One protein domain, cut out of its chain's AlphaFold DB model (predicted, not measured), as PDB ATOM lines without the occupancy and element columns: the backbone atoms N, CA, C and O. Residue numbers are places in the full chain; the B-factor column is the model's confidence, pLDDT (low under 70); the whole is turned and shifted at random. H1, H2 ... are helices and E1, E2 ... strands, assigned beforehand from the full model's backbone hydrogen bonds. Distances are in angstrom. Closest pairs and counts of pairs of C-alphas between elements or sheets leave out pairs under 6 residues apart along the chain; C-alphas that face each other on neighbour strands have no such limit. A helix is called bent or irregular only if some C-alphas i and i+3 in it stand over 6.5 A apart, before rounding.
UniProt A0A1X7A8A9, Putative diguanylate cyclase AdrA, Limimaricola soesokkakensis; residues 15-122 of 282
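This is residues 15 to 122 of the 282 residues of the protein "Putative diguanylate cyclase AdrA" of Limimaricola soesokkakensis (UniProt A0A1X7A8A9). A strongly twisted four-stranded sheet with helices H1 and H2b over one face makes a compact body, and the far part of the long bent helix H2, residues 101 to 120, sticks out of it as an arm. That arm makes the length: the C-alphas span 64 by 27 by 22 A. The 108 printed residues hold two named helices and four strands, along the chain H1, E1, E2, E3, E4, H2; the sheet's order is E1, E4, E3, E2, antiparallel throughout. The class is mixed, helices and strands, and the whole is loose, with a radius of gyration of the C-alphas of 17.9 A.

Start at H1, residues 15 to 27, then find E1, residues 31 to 37, E2, residues 45 to 47, E3, residues 52 to 58, and E4, residues 63 to 70. E2, E3 and E4 form a meander, each strand the antiparallel neighbour of the one before, and with E1, the antiparallel neighbour of E4, a Greek key. Across the neighbour strands E1 and E4, N 34 and O 66 are within hydrogen-bond range at 2.9 A; across the hairpin E3 and E4, N 55 and O 67 are within range at 2.9 A; and across the hairpin E2 and E3, N 47 and O 54 are within range at 2.8 A. H1 is on the sheet at a height of 7.1 A, only just over E1, on which 3 of its C-alphas fall. H2, residues 79 to 120, was assigned as one helix by its hydrogen bonds but is bent, with C-alphas 87 and 90 7.2 A apart; its arms H2a, residues 79 to 87, and H2b, residues 90 to 120, stand at a steep tilt of 40 degrees. H1 touches H2a with residues 23 to 27 alone, closest at the C-alphas of Ala 27 and Gly 81, 4.3 A, at a shallow tilt of 32 degrees, opposite ways. H2a only grazes the sheet with residues 82 to 86. H2b is on the same face as H1, two layers of helices and sheet; its closest C-alphas to E3 are Gly 93 and Pro 58, 6.1 A. In H1, H2a and H2b every O i to N i+4 pair is within hydrogen-bond range.

Find C-alpha 15 at (-35.015, 22.580, 53.217); from there H1 runs 18.3 A to C-alpha 27. E1 spans 19.8 A, E2 6.8 A, E3 19.9 A and E4 22.7 A. H2a begins at C-alpha 79, (-24.609, 30.492, 30.229), and spans 12.3 A; H2b runs 44.8 A to C-alpha 120 at (-37.603, -1.006, 80.750).

Look to Glu 79 and Arg 122 for the two C-alphas farthest apart, 63.9 A. Without residues 101 to 122, which stand free, the body spans 34 by 24 by 18 A. The printed part has no cut, and no link is long. The model's pLDDT is under 70 at residues 39 to 42, 50 to 51, 73 to 75 and 120 to 122.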
ATOM      1  N   GLU A  15     -36.356  22.137  53.619       73.12
ATOM      2  CA  GLU A  15     -35.015  22.580  53.217       73.12
ATOM      3  C   GLU A  15     -34.638  22.142  51.794       73.12
ATOM      4  O   GLU A  15     -33.945  22.860  51.077       73.12
ATOM      5  N   ILE A  16     -35.113  20.972  51.360       75.31
ATOM      6  CA  ILE A  16     -34.828  20.451  50.020       75.31
ATOM      7  C   ILE A  16     -35.701  21.143  48.973       75.31
ATOM      8  O   ILE A  16     -35.227  21.439  47.876       75.31
ATOM      9  N   ARG A  17     -36.952  21.473  49.313       79.75
ATOM     10  CA  ARG A  17     -37.793  22.335  48.472       79.75
ATOM     11  C   ARG A  17     -37.211  23.735  48.324       79.75
ATOM     12  O   ARG A  17     -37.170  24.233  47.203       79.75
ATOM     13  N   ASP A  18     -36.727  24.328  49.410       83.31
ATOM     14  CA  ASP A  18     -36.125  25.664  49.391       83.31
ATOM     15  C   ASP A  18     -34.851  25.680  48.538       83.31
ATOM     16  O   ASP A  18     -34.672  26.571  47.706       83.31
ATOM     17  N   LEU A  19     -34.012  24.644  48.659       83.94
ATOM     18  CA  LEU A  19     -32.831  24.456  47.814       83.94
ATOM     19  C   LEU A  19     -33.198  24.327  46.326       83.94
ATOM     20  O   LEU A  19     -32.604  25.006  45.488       83.94
ATOM     21  N   CYS A  20     -34.188  23.493  45.985       85.31
ATOM     22  CA  CYS A  20     -34.679  23.347  44.609       85.31
ATOM     23  C   CYS A  20     -35.228  24.661  44.055       85.31
ATOM     24  O   CYS A  20     -34.919  25.028  42.923       85.31
ATOM     25  N   SER A  21     -36.024  25.375  44.852       86.44
ATOM     26  CA  SER A  21     -36.595  26.659  44.464       86.44
ATOM     27  C   SER A  21     -35.497  27.688  44.200       86.44
ATOM     28  O   SER A  21     -35.527  28.345  43.167       86.44
ATOM     29  N   ALA A  22     -34.506  27.798  45.089       85.88
ATOM     30  CA  ALA A  22     -33.392  28.730  44.932       85.88
ATOM     31  C   ALA A  22     -32.556  28.423  43.680       85.88
ATOM     32  O   ALA A  22     -32.285  29.320  42.883       85.88
ATOM     33  N   LEU A  23     -32.198  27.151  43.462       86.81
ATOM     34  CA  LEU A  23     -31.434  26.734  42.281       86.81
ATOM     35  C   LEU A  23     -32.228  26.926  40.982       86.81
ATOM     36  O   LEU A  23     -31.655  27.360  39.984       86.81
ATOM     37  N   GLY A  24     -33.537  26.663  40.999       85.88
ATOM     38  CA  GLY A  24     -34.423  26.931  39.868       85.88
ATOM     39  C   GLY A  24     -34.540  28.424  39.555       85.88
ATOM     40  O   GLY A  24     -34.395  28.835  38.406       85.88
ATOM     41  N   SER A  25     -34.690  29.273  40.577       87.19
ATOM     42  CA  SER A  25     -34.683  30.732  40.407       87.19
ATOM     43  C   SER A  25     -33.362  31.251  39.829       87.19
ATOM     44  O   SER A  25     -33.391  32.121  38.965       87.19
ATOM     45  N   CYS A  26     -32.212  30.705  40.245       85.44
ATOM     46  CA  CYS A  26     -30.910  31.051  39.661       85.44
ATOM     47  C   CYS A  26     -30.775  30.617  38.194       85.44
ATOM     48  O   CYS A  26     -30.110  31.292  37.411       85.44
ATOM     49  N   ALA A  27     -31.385  29.490  37.832       83.19
ATOM     50  CA  ALA A  27     -31.389  28.960  36.474       83.19
ATOM     51  C   ALA A  27     -32.423  29.641  35.556       83.19
ATOM     52  O   ALA A  27     -32.309  29.536  34.338       83.19
ATOM     53  N   GLY A  28     -33.413  30.333  36.130       82.25
ATOM     54  CA  GLY A  28     -34.541  30.926  35.406       82.25
ATOM     55  C   GLY A  28     -35.645  29.928  35.036       82.25
ATOM     56  O   GLY A  28     -36.609  30.314  34.384       82.25
ATOM     57  N   VAL A  29     -35.531  28.667  35.468       85.31
ATOM     58  CA  VAL A  29     -36.456  27.571  35.139       85.31
ATOM     59  C   VAL A  29     -36.704  26.671  36.357       85.31
ATOM     60  O   VAL A  29     -35.838  26.566  37.227       85.31
ATOM     61  N   PRO A  30     -37.861  25.991  36.461       86.31
ATOM     62  CA  PRO A  30     -38.139  25.092  37.578       86.31
ATOM     63  C   PRO A  30     -37.106  23.962  37.693       86.31
ATOM     64  O   PRO A  30     -36.733  23.347  36.694       86.31
ATOM     65  N   ALA A  31     -36.691  23.651  38.924       87.94
ATOM     66  CA  ALA A  31     -35.739  22.584  39.215       87.94
ATOM     67  C   ALA A  31     -36.330  21.523  40.155       87.94
ATOM     68  O   ALA A  31     -37.121  21.822  41.052       87.94
ATOM     69  N   ARG A  32     -35.911  20.271  39.968       87.94
ATOM     70  CA  ARG A  32     -36.213  19.132  40.845       87.94
ATOM     71  C   ARG A  32     -34.919  18.452  41.265       87.94
ATOM     72  O   ARG A  32     -34.034  18.278  40.436       87.94
ATOM     73  N   LEU A  33     -34.828  18.036  42.525       87.25
ATOM     74  CA  LEU A  33     -33.663  17.339  43.070       87.25
ATOM     75  C   LEU A  33     -34.021  15.908  43.459       87.25
ATOM     76  O   LEU A  33     -35.031  15.659  44.119       87.25
ATOM     77  N   ARG A  34     -33.135  14.977  43.113       87.50
ATOM     78  CA  ARG A  34     -33.152  13.591  43.586       87.50
ATOM     79  C   ARG A  34     -31.805  13.222  44.191       87.50
ATOM     80  O   ARG A  34     -30.772  13.733  43.771       87.50
ATOM     81  N   LEU A  35     -31.824  12.316  45.165       85.69
ATOM     82  CA  LEU A  35     -30.614  11.679  45.682       85.69
ATOM     83  C   LEU A  35     -30.479  10.281  45.085       85.69
ATOM     84  O   LEU A  35     -31.393   9.455  45.176       85.69
ATOM     85  N   LEU A  36     -29.319  10.029  44.490       85.19
ATOM     86  CA  LEU A  36     -28.940   8.779  43.850       85.19
ATOM     87  C   LEU A  36     -27.808   8.120  44.647       85.19
ATOM     88  O   LEU A  36     -26.906   8.829  45.093       85.19
ATOM     89  N   PRO A  37     -27.789   6.787  44.808       83.88
ATOM     90  CA  PRO A  37     -26.633   6.110  45.383       83.88
ATOM     91  C   PRO A  37     -25.398   6.327  44.499       83.88
ATOM     92  O   PRO A  37     -25.451   6.065  43.292       83.88
ATOM     93  N   ALA A  38     -24.279   6.750  45.088       81.31
ATOM     94  CA  ALA A  38     -23.030   7.030  44.375       81.31
ATOM     95  C   ALA A  38     -22.526   5.878  43.478       81.31
ATOM     96  O   ALA A  38     -22.117   6.161  42.354       81.31
ATOM     97  N   PRO A  39     -22.634   4.586  43.863       68.56
ATOM     98  CA  PRO A  39     -22.218   3.470  43.006       68.56
ATOM     99  C   PRO A  39     -23.051   3.308  41.724       68.56
ATOM    100  O   PRO A  39     -22.608   2.667  40.776       68.56
ATOM    101  N   SER A  40     -24.274   3.843  41.715       64.56
ATOM    102  CA  SER A  40     -25.225   3.754  40.595       64.56
ATOM    103  C   SER A  40     -25.383   5.057  39.818       64.56
ATOM    104  O   SER A  40     -25.979   5.071  38.742       64.56
ATOM    105  N   ALA A  41     -24.875   6.158  40.363       63.50
ATOM    106  CA  ALA A  41     -24.909   7.448  39.709       63.50
ATOM    107  C   ALA A  41     -23.852   7.476  38.595       63.50
ATOM    108  O   ALA A  41     -22.727   7.010  38.765       63.50
ATOM    109  N   GLY A  42     -24.211   8.020  37.431       67.62
ATOM    110  CA  GLY A  42     -23.226   8.293  36.387       67.62
ATOM    111  C   GLY A  42     -22.164   9.302  36.847       67.62
ATOM    112  O   GLY A  42     -22.223   9.839  37.950       67.62
ATOM    113  N   GLN A  43     -21.195   9.602  35.979       76.56
ATOM    114  CA  GLN A  43     -20.187  10.627  36.278       76.56
ATOM    115  C   GLN A  43     -20.832  11.989  36.576       76.56
ATOM    116  O   GLN A  43     -21.783  12.387  35.897       76.56
ATOM    117  N   ALA A  44     -20.281  12.686  37.575       82.81
ATOM    118  CA  ALA A  44     -20.657  14.053  37.909       82.81
ATOM    119  C   ALA A  44     -20.450  14.983  36.708       82.81
ATOM    120  O   ALA A  44     -19.485  14.839  35.956       82.81
ATOM    121  N   GLY A  45     -21.343  15.951  36.555       85.94
ATOM    122  CA  GLY A  45     -21.317  16.901  35.455       85.94
ATOM    123  C   GLY A  45     -22.690  17.149  34.851       85.94
ATOM    124  O   GLY A  45     -23.705  16.595  35.278       85.94
ATOM    125  N   TRP A  46     -22.690  18.025  33.855       87.81
ATOM    126  CA  TRP A  46     -23.875  18.436  33.116       87.81
ATOM    127  C   TRP A  46     -24.209  17.466  31.995       87.81
ATOM    128  O   TRP A  46     -23.318  16.912  31.348       87.81
ATOM    129  N   ARG A  47     -25.503  17.316  31.745       84.50
ATOM    130  CA  ARG A  47     -26.063  16.529  30.658       84.50
ATOM    131  C   ARG A  47     -27.296  17.249  30.133       84.50
ATOM    132  O   ARG A  47     -28.319  17.338  30.813       84.50
ATOM    133  N   ASP A  48     -27.167  17.754  28.920       80.38
ATOM    134  CA  ASP A  48     -28.215  18.509  28.253       80.38
ATOM    135  C   ASP A  48     -29.077  17.546  27.415       80.38
ATOM    136  O   ASP A  48     -28.592  16.541  26.884       80.38
ATOM    137  N   GLY A  49     -30.382  17.800  27.356       70.94
ATOM    138  CA  GLY A  49     -31.344  16.942  26.673       70.94
ATOM    139  C   GLY A  49     -32.537  17.740  26.164       70.94
ATOM    140  O   GLY A  49     -32.924  18.736  26.764       70.94
ATOM    141  N   ALA A  50     -33.160  17.269  25.080       63.25
ATOM    142  CA  ALA A  50     -34.187  18.012  24.335       63.25
ATOM    143  C   ALA A  50     -35.426  18.441  25.153       63.25
ATOM    144  O   ALA A  50     -36.172  19.302  24.707       63.25
ATOM    145  N   ALA A  51     -35.662  17.831  26.320       69.69
ATOM    146  CA  ALA A  51     -36.771  18.164  27.217       69.69
ATOM    147  C   ALA A  51     -36.324  18.593  28.628       69.69
ATOM    148  O   ALA A  51     -37.130  19.132  29.383       69.69
ATOM    149  N   ALA A  52     -35.072  18.328  29.013       78.44
ATOM    150  CA  ALA A  52     -34.567  18.599  30.354       78.44
ATOM    151  C   ALA A  52     -33.037  18.662  30.358       78.44
ATOM    152  O   ALA A  52     -32.378  17.765  29.823       78.44
ATOM    153  N   SER A  53     -32.484  19.662  31.041       84.56
ATOM    154  CA  SER A  53     -31.059  19.702  31.383       84.56
ATOM    155  C   SER A  53     -30.882  19.156  32.793       84.56
ATOM    156  O   SER A  53     -31.690  19.447  33.675       84.56
ATOM    157  N   HIS A  54     -29.848  18.359  33.038       89.19
ATOM    158  CA  HIS A  54     -29.564  17.857  34.379       89.19
ATOM    159  C   HIS A  54     -28.093  17.968  34.749       89.19
ATOM    160  O   HIS A  54     -27.205  17.927  33.898       89.19
ATOM    161  N   VAL A  55     -27.836  18.103  36.048       90.81
ATOM    162  CA  VAL A  55     -26.492  18.101  36.613       90.81
ATOM    163  C   VAL A  55     -26.410  17.111  37.761       90.81
ATOM    164  O   VAL A  55     -27.220  17.138  38.688       90.81
ATOM    165  N   ILE A  56     -25.419  16.227  37.678       91.31
ATOM    166  CA  ILE A  56     -25.089  15.276  38.735       91.31
ATOM    167  C   ILE A  56     -23.904  15.836  39.520       91.31
ATOM    168  O   ILE A  56     -22.888  16.203  38.930       91.31
ATOM    169  N   PHE A  57     -24.013  15.896  40.843       90.69
ATOM    170  CA  PHE A  57     -22.984  16.453  41.719       90.69
ATOM    171  C   PHE A  57     -22.798  15.605  42.985       90.69
ATOM    172  O   PHE A  57     -23.745  14.953  43.429       90.69
ATOM    173  N   PRO A  58     -21.587  15.570  43.566       90.56
ATOM    174  CA  PRO A  58     -21.333  14.797  44.776       90.56
ATOM    175  C   PRO A  58     -22.027  15.406  45.994       90.56
ATOM    176  O   PRO A  58     -22.018  16.624  46.176       90.56
ATOM    177  N   VAL A  59     -22.611  14.543  46.829       88.31
ATOM    178  CA  VAL A  59     -23.191  14.917  48.127       88.31
ATOM    179  C   VAL A  59     -22.311  14.375  49.247       88.31
ATOM    180  O   VAL A  59     -21.811  15.150  50.056       88.31
ATOM    181  N   ASP A  60     -22.059  13.067  49.252       85.50
ATOM    182  CA  ASP A  60     -21.104  12.408  50.145       85.50
ATOM    183  C   ASP A  60     -20.531  11.133  49.486       85.50
ATOM    184  O   ASP A  60     -20.614  10.960  48.270       85.50
ATOM    185  N   THR A  61     -19.898  10.251  50.266       83.69
ATOM    186  CA  THR A  61     -19.329   8.990  49.754       83.69
ATOM    187  C   THR A  61     -20.381   7.994  49.275       83.69
ATOM    188  O   THR A  61     -20.070   7.110  48.479       83.69
ATOM    189  N   ASP A  62     -21.611   8.122  49.765       84.88
ATOM    190  CA  ASP A  62     -22.697   7.176  49.543       84.88
ATOM    191  C   ASP A  62     -23.720   7.720  48.530       84.88
ATOM    192  O   ASP A  62     -24.454   6.937  47.919       84.88
ATOM    193  N   TRP A  63     -23.769   9.043  48.329       87.06
ATOM    194  CA  TRP A  63     -24.828   9.739  47.606       87.06
ATOM    195  C   TRP A  63     -24.337  10.809  46.627       87.06
ATOM    196  O   TRP A  63     -23.404  11.572  46.873       87.06
ATOM    197  N   MET A  64     -25.083  10.920  45.530       89.62
ATOM    198  CA  MET A  64     -24.984  11.966  44.519       89.62
ATOM    199  C   MET A  64     -26.321  12.700  44.414       89.62
ATOM    200  O   MET A  64     -27.386  12.089  44.519       89.62
ATOM    201  N   GLY A  65     -26.275  14.005  44.180       89.31
ATOM    202  CA  GLY A  65     -27.437  14.819  43.854       89.31
ATOM    203  C   GLY A  65     -27.637  14.869  42.345       89.31
ATOM    204  O   GLY A  65     -26.686  15.087  41.601       89.31
ATOM    205  N   GLU A  66     -28.870  14.678  41.892       90.56
ATOM    206  CA  GLU A  66     -29.295  14.903  40.513       90.56
ATOM    207  C   GLU A  66     -30.272  16.074  40.502       90.56
ATOM    208  O   GLU A  66     -31.395  15.951  40.998       90.56
ATOM    209  N   LEU A  67     -29.842  17.213  39.955       90.31
ATOM    210  CA  LEU A  67     -30.731  18.337  39.691       90.31
ATOM    211  C   LEU A  67     -31.240  18.250  38.255       90.31
ATOM    212  O   LEU A  67     -30.439  18.193  37.326       90.31
ATOM    213  N   THR A  68     -32.552  18.276  38.070       89.94
ATOM    214  CA  THR A  68     -33.213  18.312  36.764       89.94
ATOM    215  C   THR A  68     -33.908  19.652  36.587       89.94
ATOM    216  O   THR A  68     -34.731  20.026  37.420       89.94
ATOM    217  N   PHE A  69     -33.614  20.338  35.492       88.19
ATOM    218  CA  PHE A  69     -34.228  21.596  35.089       88.19
ATOM    219  C   PHE A  69     -35.257  21.338  33.988       88.19
ATOM    220  O   PHE A  69     -34.957  20.660  33.002       88.19
ATOM    221  N   ASP A  70     -36.471  21.848  34.174       85.56
ATOM    222  CA  ASP A  70     -37.553  21.738  33.195       85.56
ATOM    223  C   ASP A  70     -37.423  22.854  32.153       85.56
ATOM    224  O   ASP A  70     -37.580  24.030  32.477       85.56
ATOM    225  N   MET A  71     -37.081  22.494  30.915       78.38
ATOM    226  CA  MET A  71     -36.584  23.459  29.931       78.38
ATOM    227  C   MET A  71     -37.679  24.213  29.164       78.38
ATOM    228  O   MET A  71     -37.341  25.070  28.360       78.38
ATOM    229  N   ALA A  72     -38.970  23.931  29.378       71.06
ATOM    230  CA  ALA A  72     -40.111  24.680  28.815       71.06
ATOM    231  C   ALA A  72     -40.021  25.079  27.311       71.06
ATOM    232  O   ALA A  72     -40.639  26.057  26.892       71.06
ATOM    233  N   GLY A  73     -39.290  24.314  26.484       66.06
ATOM    234  CA  GLY A  73     -39.088  24.575  25.049       66.06
ATOM    235  C   GLY A  73     -37.705  25.116  24.653       66.06
ATOM    236  O   GLY A  73     -37.420  25.207  23.460       66.06
ATOM    237  N   GLU A  74     -36.834  25.434  25.611       67.69
ATOM    238  CA  GLU A  74     -35.416  25.738  25.387       67.69
ATOM    239  C   GLU A  74     -34.576  24.452  25.284       67.69
ATOM    240  O   GLU A  74     -34.936  23.403  25.817       67.69
ATOM    241  N   THR A  75     -33.448  24.513  24.570       66.25
ATOM    242  CA  THR A  75     -32.568  23.348  24.348       66.25
ATOM    243  C   THR A  75     -31.437  23.241  25.367       66.25
ATOM    244  O   THR A  75     -31.000  22.131  25.656       66.25
ATOM    245  N   GLU A  76     -31.004  24.363  25.950       75.19
ATOM    246  CA  GLU A  76     -29.951  24.436  26.969       75.19
ATOM    247  C   GLU A  76     -30.197  25.617  27.917       75.19
ATOM    248  O   GLU A  76     -30.834  26.601  27.548       75.19
ATOM    249  N   LEU A  77     -29.679  25.528  29.145       80.62
ATOM    250  CA  LEU A  77     -29.704  26.635  30.107       80.62
ATOM    251  C   LEU A  77     -28.842  27.808  29.633       80.62
ATOM    252  O   LEU A  77     -27.758  27.608  29.082       80.62
ATOM    253  N   SER A  78     -29.255  29.033  29.968       84.94
ATOM    254  CA  SER A  78     -28.419  30.218  29.741       84.94
ATOM    255  C   SER A  78     -27.029  30.064  30.378       84.94
ATOM    256  O   SER A  78     -26.886  29.523  31.477       84.94
ATOM    257  N   GLU A  79     -25.987  30.586  29.724       85.94
ATOM    258  CA  GLU A  79     -24.609  30.492  30.229       85.94
ATOM    259  C   GLU A  79     -24.467  31.105  31.635       85.94
ATOM    260  O   GLU A  79     -23.767  30.567  32.498       85.94
ATOM    261  N   ALA A  80     -25.180  32.209  31.890       85.88
ATOM    262  CA  ALA A  80     -25.239  32.853  33.198       85.88
ATOM    263  C   ALA A  80     -25.906  31.952  34.253       85.88
ATOM    264  O   ALA A  80     -25.343  31.769  35.334       85.88
ATOM    265  N   GLY A  81     -27.049  31.337  33.927       84.88
ATOM    266  CA  GLY A  81     -27.742  30.397  34.812       84.88
ATOM    267  C   GLY A  81     -26.905  29.150  35.102       84.88
ATOM    268  O   GLY A  81     -26.761  28.750  36.256       84.88
ATOM    269  N   ARG A  82     -26.252  28.586  34.079       88.50
ATOM    270  CA  ARG A  82     -25.361  27.425  34.212       88.50
ATOM    271  C   ARG A  82     -24.169  27.722  35.125       88.50
ATOM    272  O   ARG A  82     -23.870  26.919  36.009       88.50
ATOM    273  N   LYS A  83     -23.515  28.883  34.972       87.75
ATOM    274  CA  LYS A  83     -22.424  29.323  35.866       87.75
ATOM    275  C   LYS A  83     -22.908  29.550  37.299       87.75
ATOM    276  O   LYS A  83     -22.225  29.130  38.232       87.75
ATOM    277  N   ALA A  84     -24.075  30.170  37.474       87.62
ATOM    278  CA  ALA A  84     -24.660  30.409  38.792       87.62
ATOM    279  C   ALA A  84     -24.966  29.092  39.523       87.62
ATOM    280  O   ALA A  84     -24.533  28.908  40.659       87.62
ATOM    281  N   VAL A  85     -25.626  28.141  38.852       89.44
ATOM    282  CA  VAL A  85     -25.881  26.803  39.404       89.44
ATOM    283  C   VAL A  85     -24.568  26.105  39.742       89.44
ATOM    284  O   VAL A  85     -24.417  25.622  40.861       89.44
ATOM    285  N   GLN A  86     -23.598  26.087  38.818       90.44
ATOM    286  CA  GLN A  86     -22.309  25.417  39.013       90.44
ATOM    287  C   GLN A  86     -21.566  25.920  40.261       90.44
ATOM    288  O   GLN A  86     -20.964  25.116  40.973       90.44
ATOM    289  N   ALA A  87     -21.626  27.224  40.546       89.69
ATOM    290  CA  ALA A  87     -21.021  27.820  41.736       89.69
ATOM    291  C   ALA A  87     -21.716  27.399  43.045       89.69
ATOM    292  O   ALA A  87     -21.076  27.364  44.096       89.69
ATOM    293  N   LEU A  88     -23.007  27.055  42.992       89.88
ATOM    294  CA  LEU A  88     -23.809  26.671  44.155       89.88
ATOM    295  C   LEU A  88     -23.794  25.161  44.446       89.88
ATOM    296  O   LEU A  88     -24.124  24.765  45.564       89.88
ATOM    297  N   LEU A  89     -23.377  24.312  43.496       90.19
ATOM    298  CA  LEU A  89     -23.370  22.850  43.670       90.19
ATOM    299  C   LEU A  89     -22.592  22.355  44.904       90.19
ATOM    300  O   LEU A  89     -23.115  21.480  45.594       90.19
ATOM    301  N   PRO A  90     -21.400  22.884  45.256       90.38
ATOM    302  CA  PRO A  90     -20.690  22.425  46.453       90.38
ATOM    303  C   PRO A  90     -21.452  22.724  47.754       90.38
ATOM    304  O   PRO A  90     -21.451  21.916  48.687       90.38
ATOM    305  N   LEU A  91     -22.135  23.874  47.810       88.38
ATOM    306  CA  LEU A  91     -22.966  24.254  48.951       88.38
ATOM    307  C   LEU A  91     -24.222  23.380  49.021       88.38
ATOM    308  O   LEU A  91     -24.558  22.888  50.095       88.38
ATOM    309  N   ALA A  92     -24.868  23.131  47.878       87.81
ATOM    310  CA  ALA A  92     -25.988  22.202  47.772       87.81
ATOM    311  C   ALA A  92     -25.599  20.792  48.253       87.81
ATOM    312  O   ALA A  92     -26.317  20.203  49.058       87.81
ATOM    313  N   GLY A  93     -24.435  20.282  47.836       88.62
ATOM    314  CA  GLY A  93     -23.894  19.000  48.295       88.62
ATOM    315  C   GLY A  93     -23.683  18.960  49.810       88.62
ATOM    316  O   GLY A  93     -24.163  18.047  50.478       88.62
ATOM    317  N   SER A  94     -23.062  20.002  50.373       89.31
ATOM    318  CA  SER A  94     -22.817  20.108  51.821       89.31
ATOM    319  C   SER A  94     -24.115  20.165  52.637       89.31
ATOM    320  O   SER A  94     -24.229  19.500  53.667       89.31
ATOM    321  N   LEU A  95     -25.114  20.924  52.175       86.69
ATOM    322  CA  LEU A  95     -26.429  21.012  52.820       86.69
ATOM    323  C   LEU A  95     -27.161  19.668  52.801       86.69
ATOM    324  O   LEU A  95     -27.726  19.259  53.815       86.69
ATOM    325  N   LEU A  96     -27.122  18.959  51.672       86.44
ATOM    326  CA  LEU A  96     -27.745  17.643  51.548       86.44
ATOM    327  C   LEU A  96     -27.062  16.607  52.442       86.44
ATOM    328  O   LEU A  96     -27.760  15.853  53.120       86.44
ATOM    329  N   SER A  97     -25.729  16.620  52.516       87.69
ATOM    330  CA  SER A  97     -24.970  15.746  53.416       87.69
ATOM    331  C   SER A  97     -25.323  16.017  54.886       87.69
ATOM    332  O   SER A  97     -25.668  15.097  55.630       87.69
ATOM    333  N   ALA A  98     -25.370  17.289  55.297       85.94
ATOM    334  CA  ALA A  98     -25.777  17.668  56.651       85.94
ATOM    335  C   ALA A  98     -27.224  17.243  56.971       85.94
ATOM    336  O   ALA A  98     -27.506  16.737  58.062       85.94
ATOM    337  N   ALA A  99     -28.147  17.401  56.018       82.69
ATOM    338  CA  ALA A  99     -29.531  16.963  56.170       82.69
ATOM    339  C   ALA A  99     -29.636  15.433  56.316       82.69
ATOM    340  O   ALA A  99     -30.403  14.945  57.155       82.69
ATOM    341  N   GLN A 100     -28.849  14.666  55.554       82.31
ATOM    342  CA  GLN A 100     -28.777  13.208  55.671       82.31
ATOM    343  C   GLN A 100     -28.237  12.768  57.032       82.31
ATOM    344  O   GLN A 100     -28.837  11.903  57.675       82.31
ATOM    345  N   GLU A 101     -27.166  13.396  57.508       84.12
ATOM    346  CA  GLU A 101     -26.570  13.061  58.798       84.12
ATOM    347  C   GLU A 101     -27.534  13.361  59.950       84.12
ATOM    348  O   GLU A 101     -27.780  12.516  60.813       84.12
ATOM    349  N   ARG A 102     -28.212  14.514  59.909       83.94
ATOM    350  CA  ARG A 102     -29.251  14.860  60.887       83.94
ATOM    351  C   ARG A 102     -30.391  13.838  60.908       83.94
ATOM    352  O   ARG A 102     -30.881  13.487  61.983       83.94
ATOM    353  N   ARG A 103     -30.814  13.331  59.743       81.88
ATOM    354  CA  ARG A 103     -31.826  12.264  59.652       81.88
ATOM    355  C   ARG A 103     -31.318  10.957  60.271       81.88
ATOM    356  O   ARG A 103     -32.066  10.330  61.021       81.88
ATOM    357  N   ARG A 104     -30.062  10.570  60.013       84.31
ATOM    358  CA  ARG A 104     -29.421   9.378  60.607       84.31
ATOM    359  C   ARG A 104     -29.353   9.480  62.133       84.31
ATOM    360  O   ARG A 104     -29.793   8.564  62.825       84.31
ATOM    361  N   LEU A 105     -28.886  10.616  62.650       85.50
ATOM    362  CA  LEU A 105     -28.821  10.915  64.084       85.50
ATOM    363  C   LEU A 105     -30.202  10.829  64.743       85.50
ATOM    364  O   LEU A 105     -30.357  10.165  65.767       85.50
ATOM    365  N   LYS A 106     -31.218  11.450  64.133       84.31
ATOM    366  CA  LYS A 106     -32.594  11.403  64.642       84.31
ATOM    367  C   LYS A 106     -33.131   9.971  64.688       84.31
ATOM    368  O   LYS A 106     -33.620   9.547  65.729       84.31
ATOM    369  N   ALA A 107     -32.975   9.211  63.604       84.31
ATOM    370  CA  ALA A 107     -33.402   7.815  63.553       84.31
ATOM    371  C   ALA A 107     -32.679   6.944  64.598       84.31
ATOM    372  O   ALA A 107     -33.303   6.092  65.227       84.31
ATOM    373  N   SER A 108     -31.383   7.174  64.824       86.50
ATOM    374  CA  SER A 108     -30.607   6.469  65.853       86.50
ATOM    375  C   SER A 108     -31.091   6.797  67.269       86.50
ATOM    376  O   SER A 108     -31.249   5.904  68.100       86.50
ATOM    377  N   LEU A 109     -31.382   8.069  67.538       90.81
ATOM    378  CA  LEU A 109     -31.900   8.524  68.823       90.81
ATOM    379  C   LEU A 109     -33.296   7.954  69.111       90.81
ATOM    380  O   LEU A 109     -33.551   7.502  70.229       90.81
ATOM    381  N   ASP A 110     -34.173   7.918  68.110       86.94
ATOM    382  CA  ASP A 110     -35.486   7.283  68.227       86.94
ATOM    383  C   ASP A 110     -35.345   5.765  68.445       86.94
ATOM    384  O   ASP A 110     -35.954   5.214  69.362       86.94
ATOM    385  N   TRP A 111     -34.432   5.101  67.727       87.31
ATOM    386  CA  TRP A 111     -34.127   3.682  67.942       87.31
ATOM    387  C   TRP A 111     -33.626   3.391  69.364       87.31
ATOM    388  O   TRP A 111     -34.084   2.441  70.002       87.31
ATOM    389  N   LEU A 112     -32.711   4.214  69.892       90.50
ATOM    390  CA  LEU A 112     -32.193   4.080  71.256       90.50
ATOM    391  C   LEU A 112     -33.300   4.255  72.297       90.50
ATOM    392  O   LEU A 112     -33.339   3.513  73.282       90.50
ATOM    393  N   ARG A 113     -34.208   5.213  72.087       85.56
ATOM    394  CA  ARG A 113     -35.369   5.432  72.960       85.56
ATOM    395  C   ARG A 113     -36.288   4.222  72.972       85.56
ATOM    396  O   ARG A 113     -36.631   3.748  74.057       85.56
ATOM    397  N   ASP A 114     -36.618   3.688  71.803       82.75
ATOM    398  CA  ASP A 114     -37.480   2.513  71.678       82.75
ATOM    399  C   ASP A 114     -36.847   1.279  72.322       82.75
ATOM    400  O   ASP A 114     -37.506   0.562  73.080       82.75
ATOM    401  N   HIS A 115     -35.545   1.060  72.113       82.00
ATOM    402  CA  HIS A 115     -34.816  -0.031  72.761       82.00
ATOM    403  C   HIS A 115     -34.762   0.131  74.280       82.00
ATOM    404  O   HIS A 115     -34.994  -0.832  75.013       82.00
ATOM    405  N   ASN A 116     -34.497   1.342  74.778       81.44
ATOM    406  CA  ASN A 116     -34.493   1.609  76.213       81.44
ATOM    407  C   ASN A 116     -35.886   1.377  76.811       81.44
ATOM    408  O   ASN A 116     -36.014   0.723  77.844       81.44
ATOM    409  N   MET A 117     -36.943   1.823  76.128       73.94
ATOM    410  CA  MET A 117     -38.318   1.562  76.538       73.94
ATOM    411  C   MET A 117     -38.621   0.059  76.534       73.94
ATOM    412  O   MET A 117     -39.238  -0.440  77.474       73.94
ATOM    413  N   ALA A 118     -38.165  -0.687  75.529       75.19
ATOM    414  CA  ALA A 118     -38.333  -2.135  75.459       75.19
ATOM    415  C   ALA A 118     -37.590  -2.863  76.592       75.19
ATOM    416  O   ALA A 118     -38.145  -3.784  77.192       75.19
ATOM    417  N   LEU A 119     -36.374  -2.429  76.936       77.31
ATOM    418  CA  LEU A 119     -35.617  -2.950  78.076       77.31
ATOM    419  C   LEU A 119     -36.311  -2.627  79.403       77.31
ATOM    420  O   LEU A 119     -36.497  -3.519  80.226       77.31
ATOM    421  N   ARG A 120     -36.794  -1.393  79.582       66.31
ATOM    422  CA  ARG A 120     -37.603  -1.006  80.750       66.31
ATOM    423  C   ARG A 120     -38.898  -1.814  80.844       66.31
ATOM    424  O   ARG A 120     -39.286  -2.218  81.930       66.31
ATOM    425  N   ARG A 121     -39.543  -2.137  79.717       63.00
ATOM    426  CA  ARG A 121     -40.727  -3.020  79.681       63.00
ATOM    427  C   ARG A 121     -40.422  -4.460  80.111       63.00
ATOM    428  O   ARG A 121     -41.371  -5.185  80.412       63.00
ATOM    429  N   ARG A 122     -39.152  -4.886  80.100       68.31
ATOM    430  CA  ARG A 122     -38.709  -6.223  80.535       68.31
ATOM    431  C   ARG A 122     -38.358  -6.289  82.017       68.31
ATOM    432  O   ARG A 122     -38.286  -7.395  82.548       68.31
TER     433      ARG A 122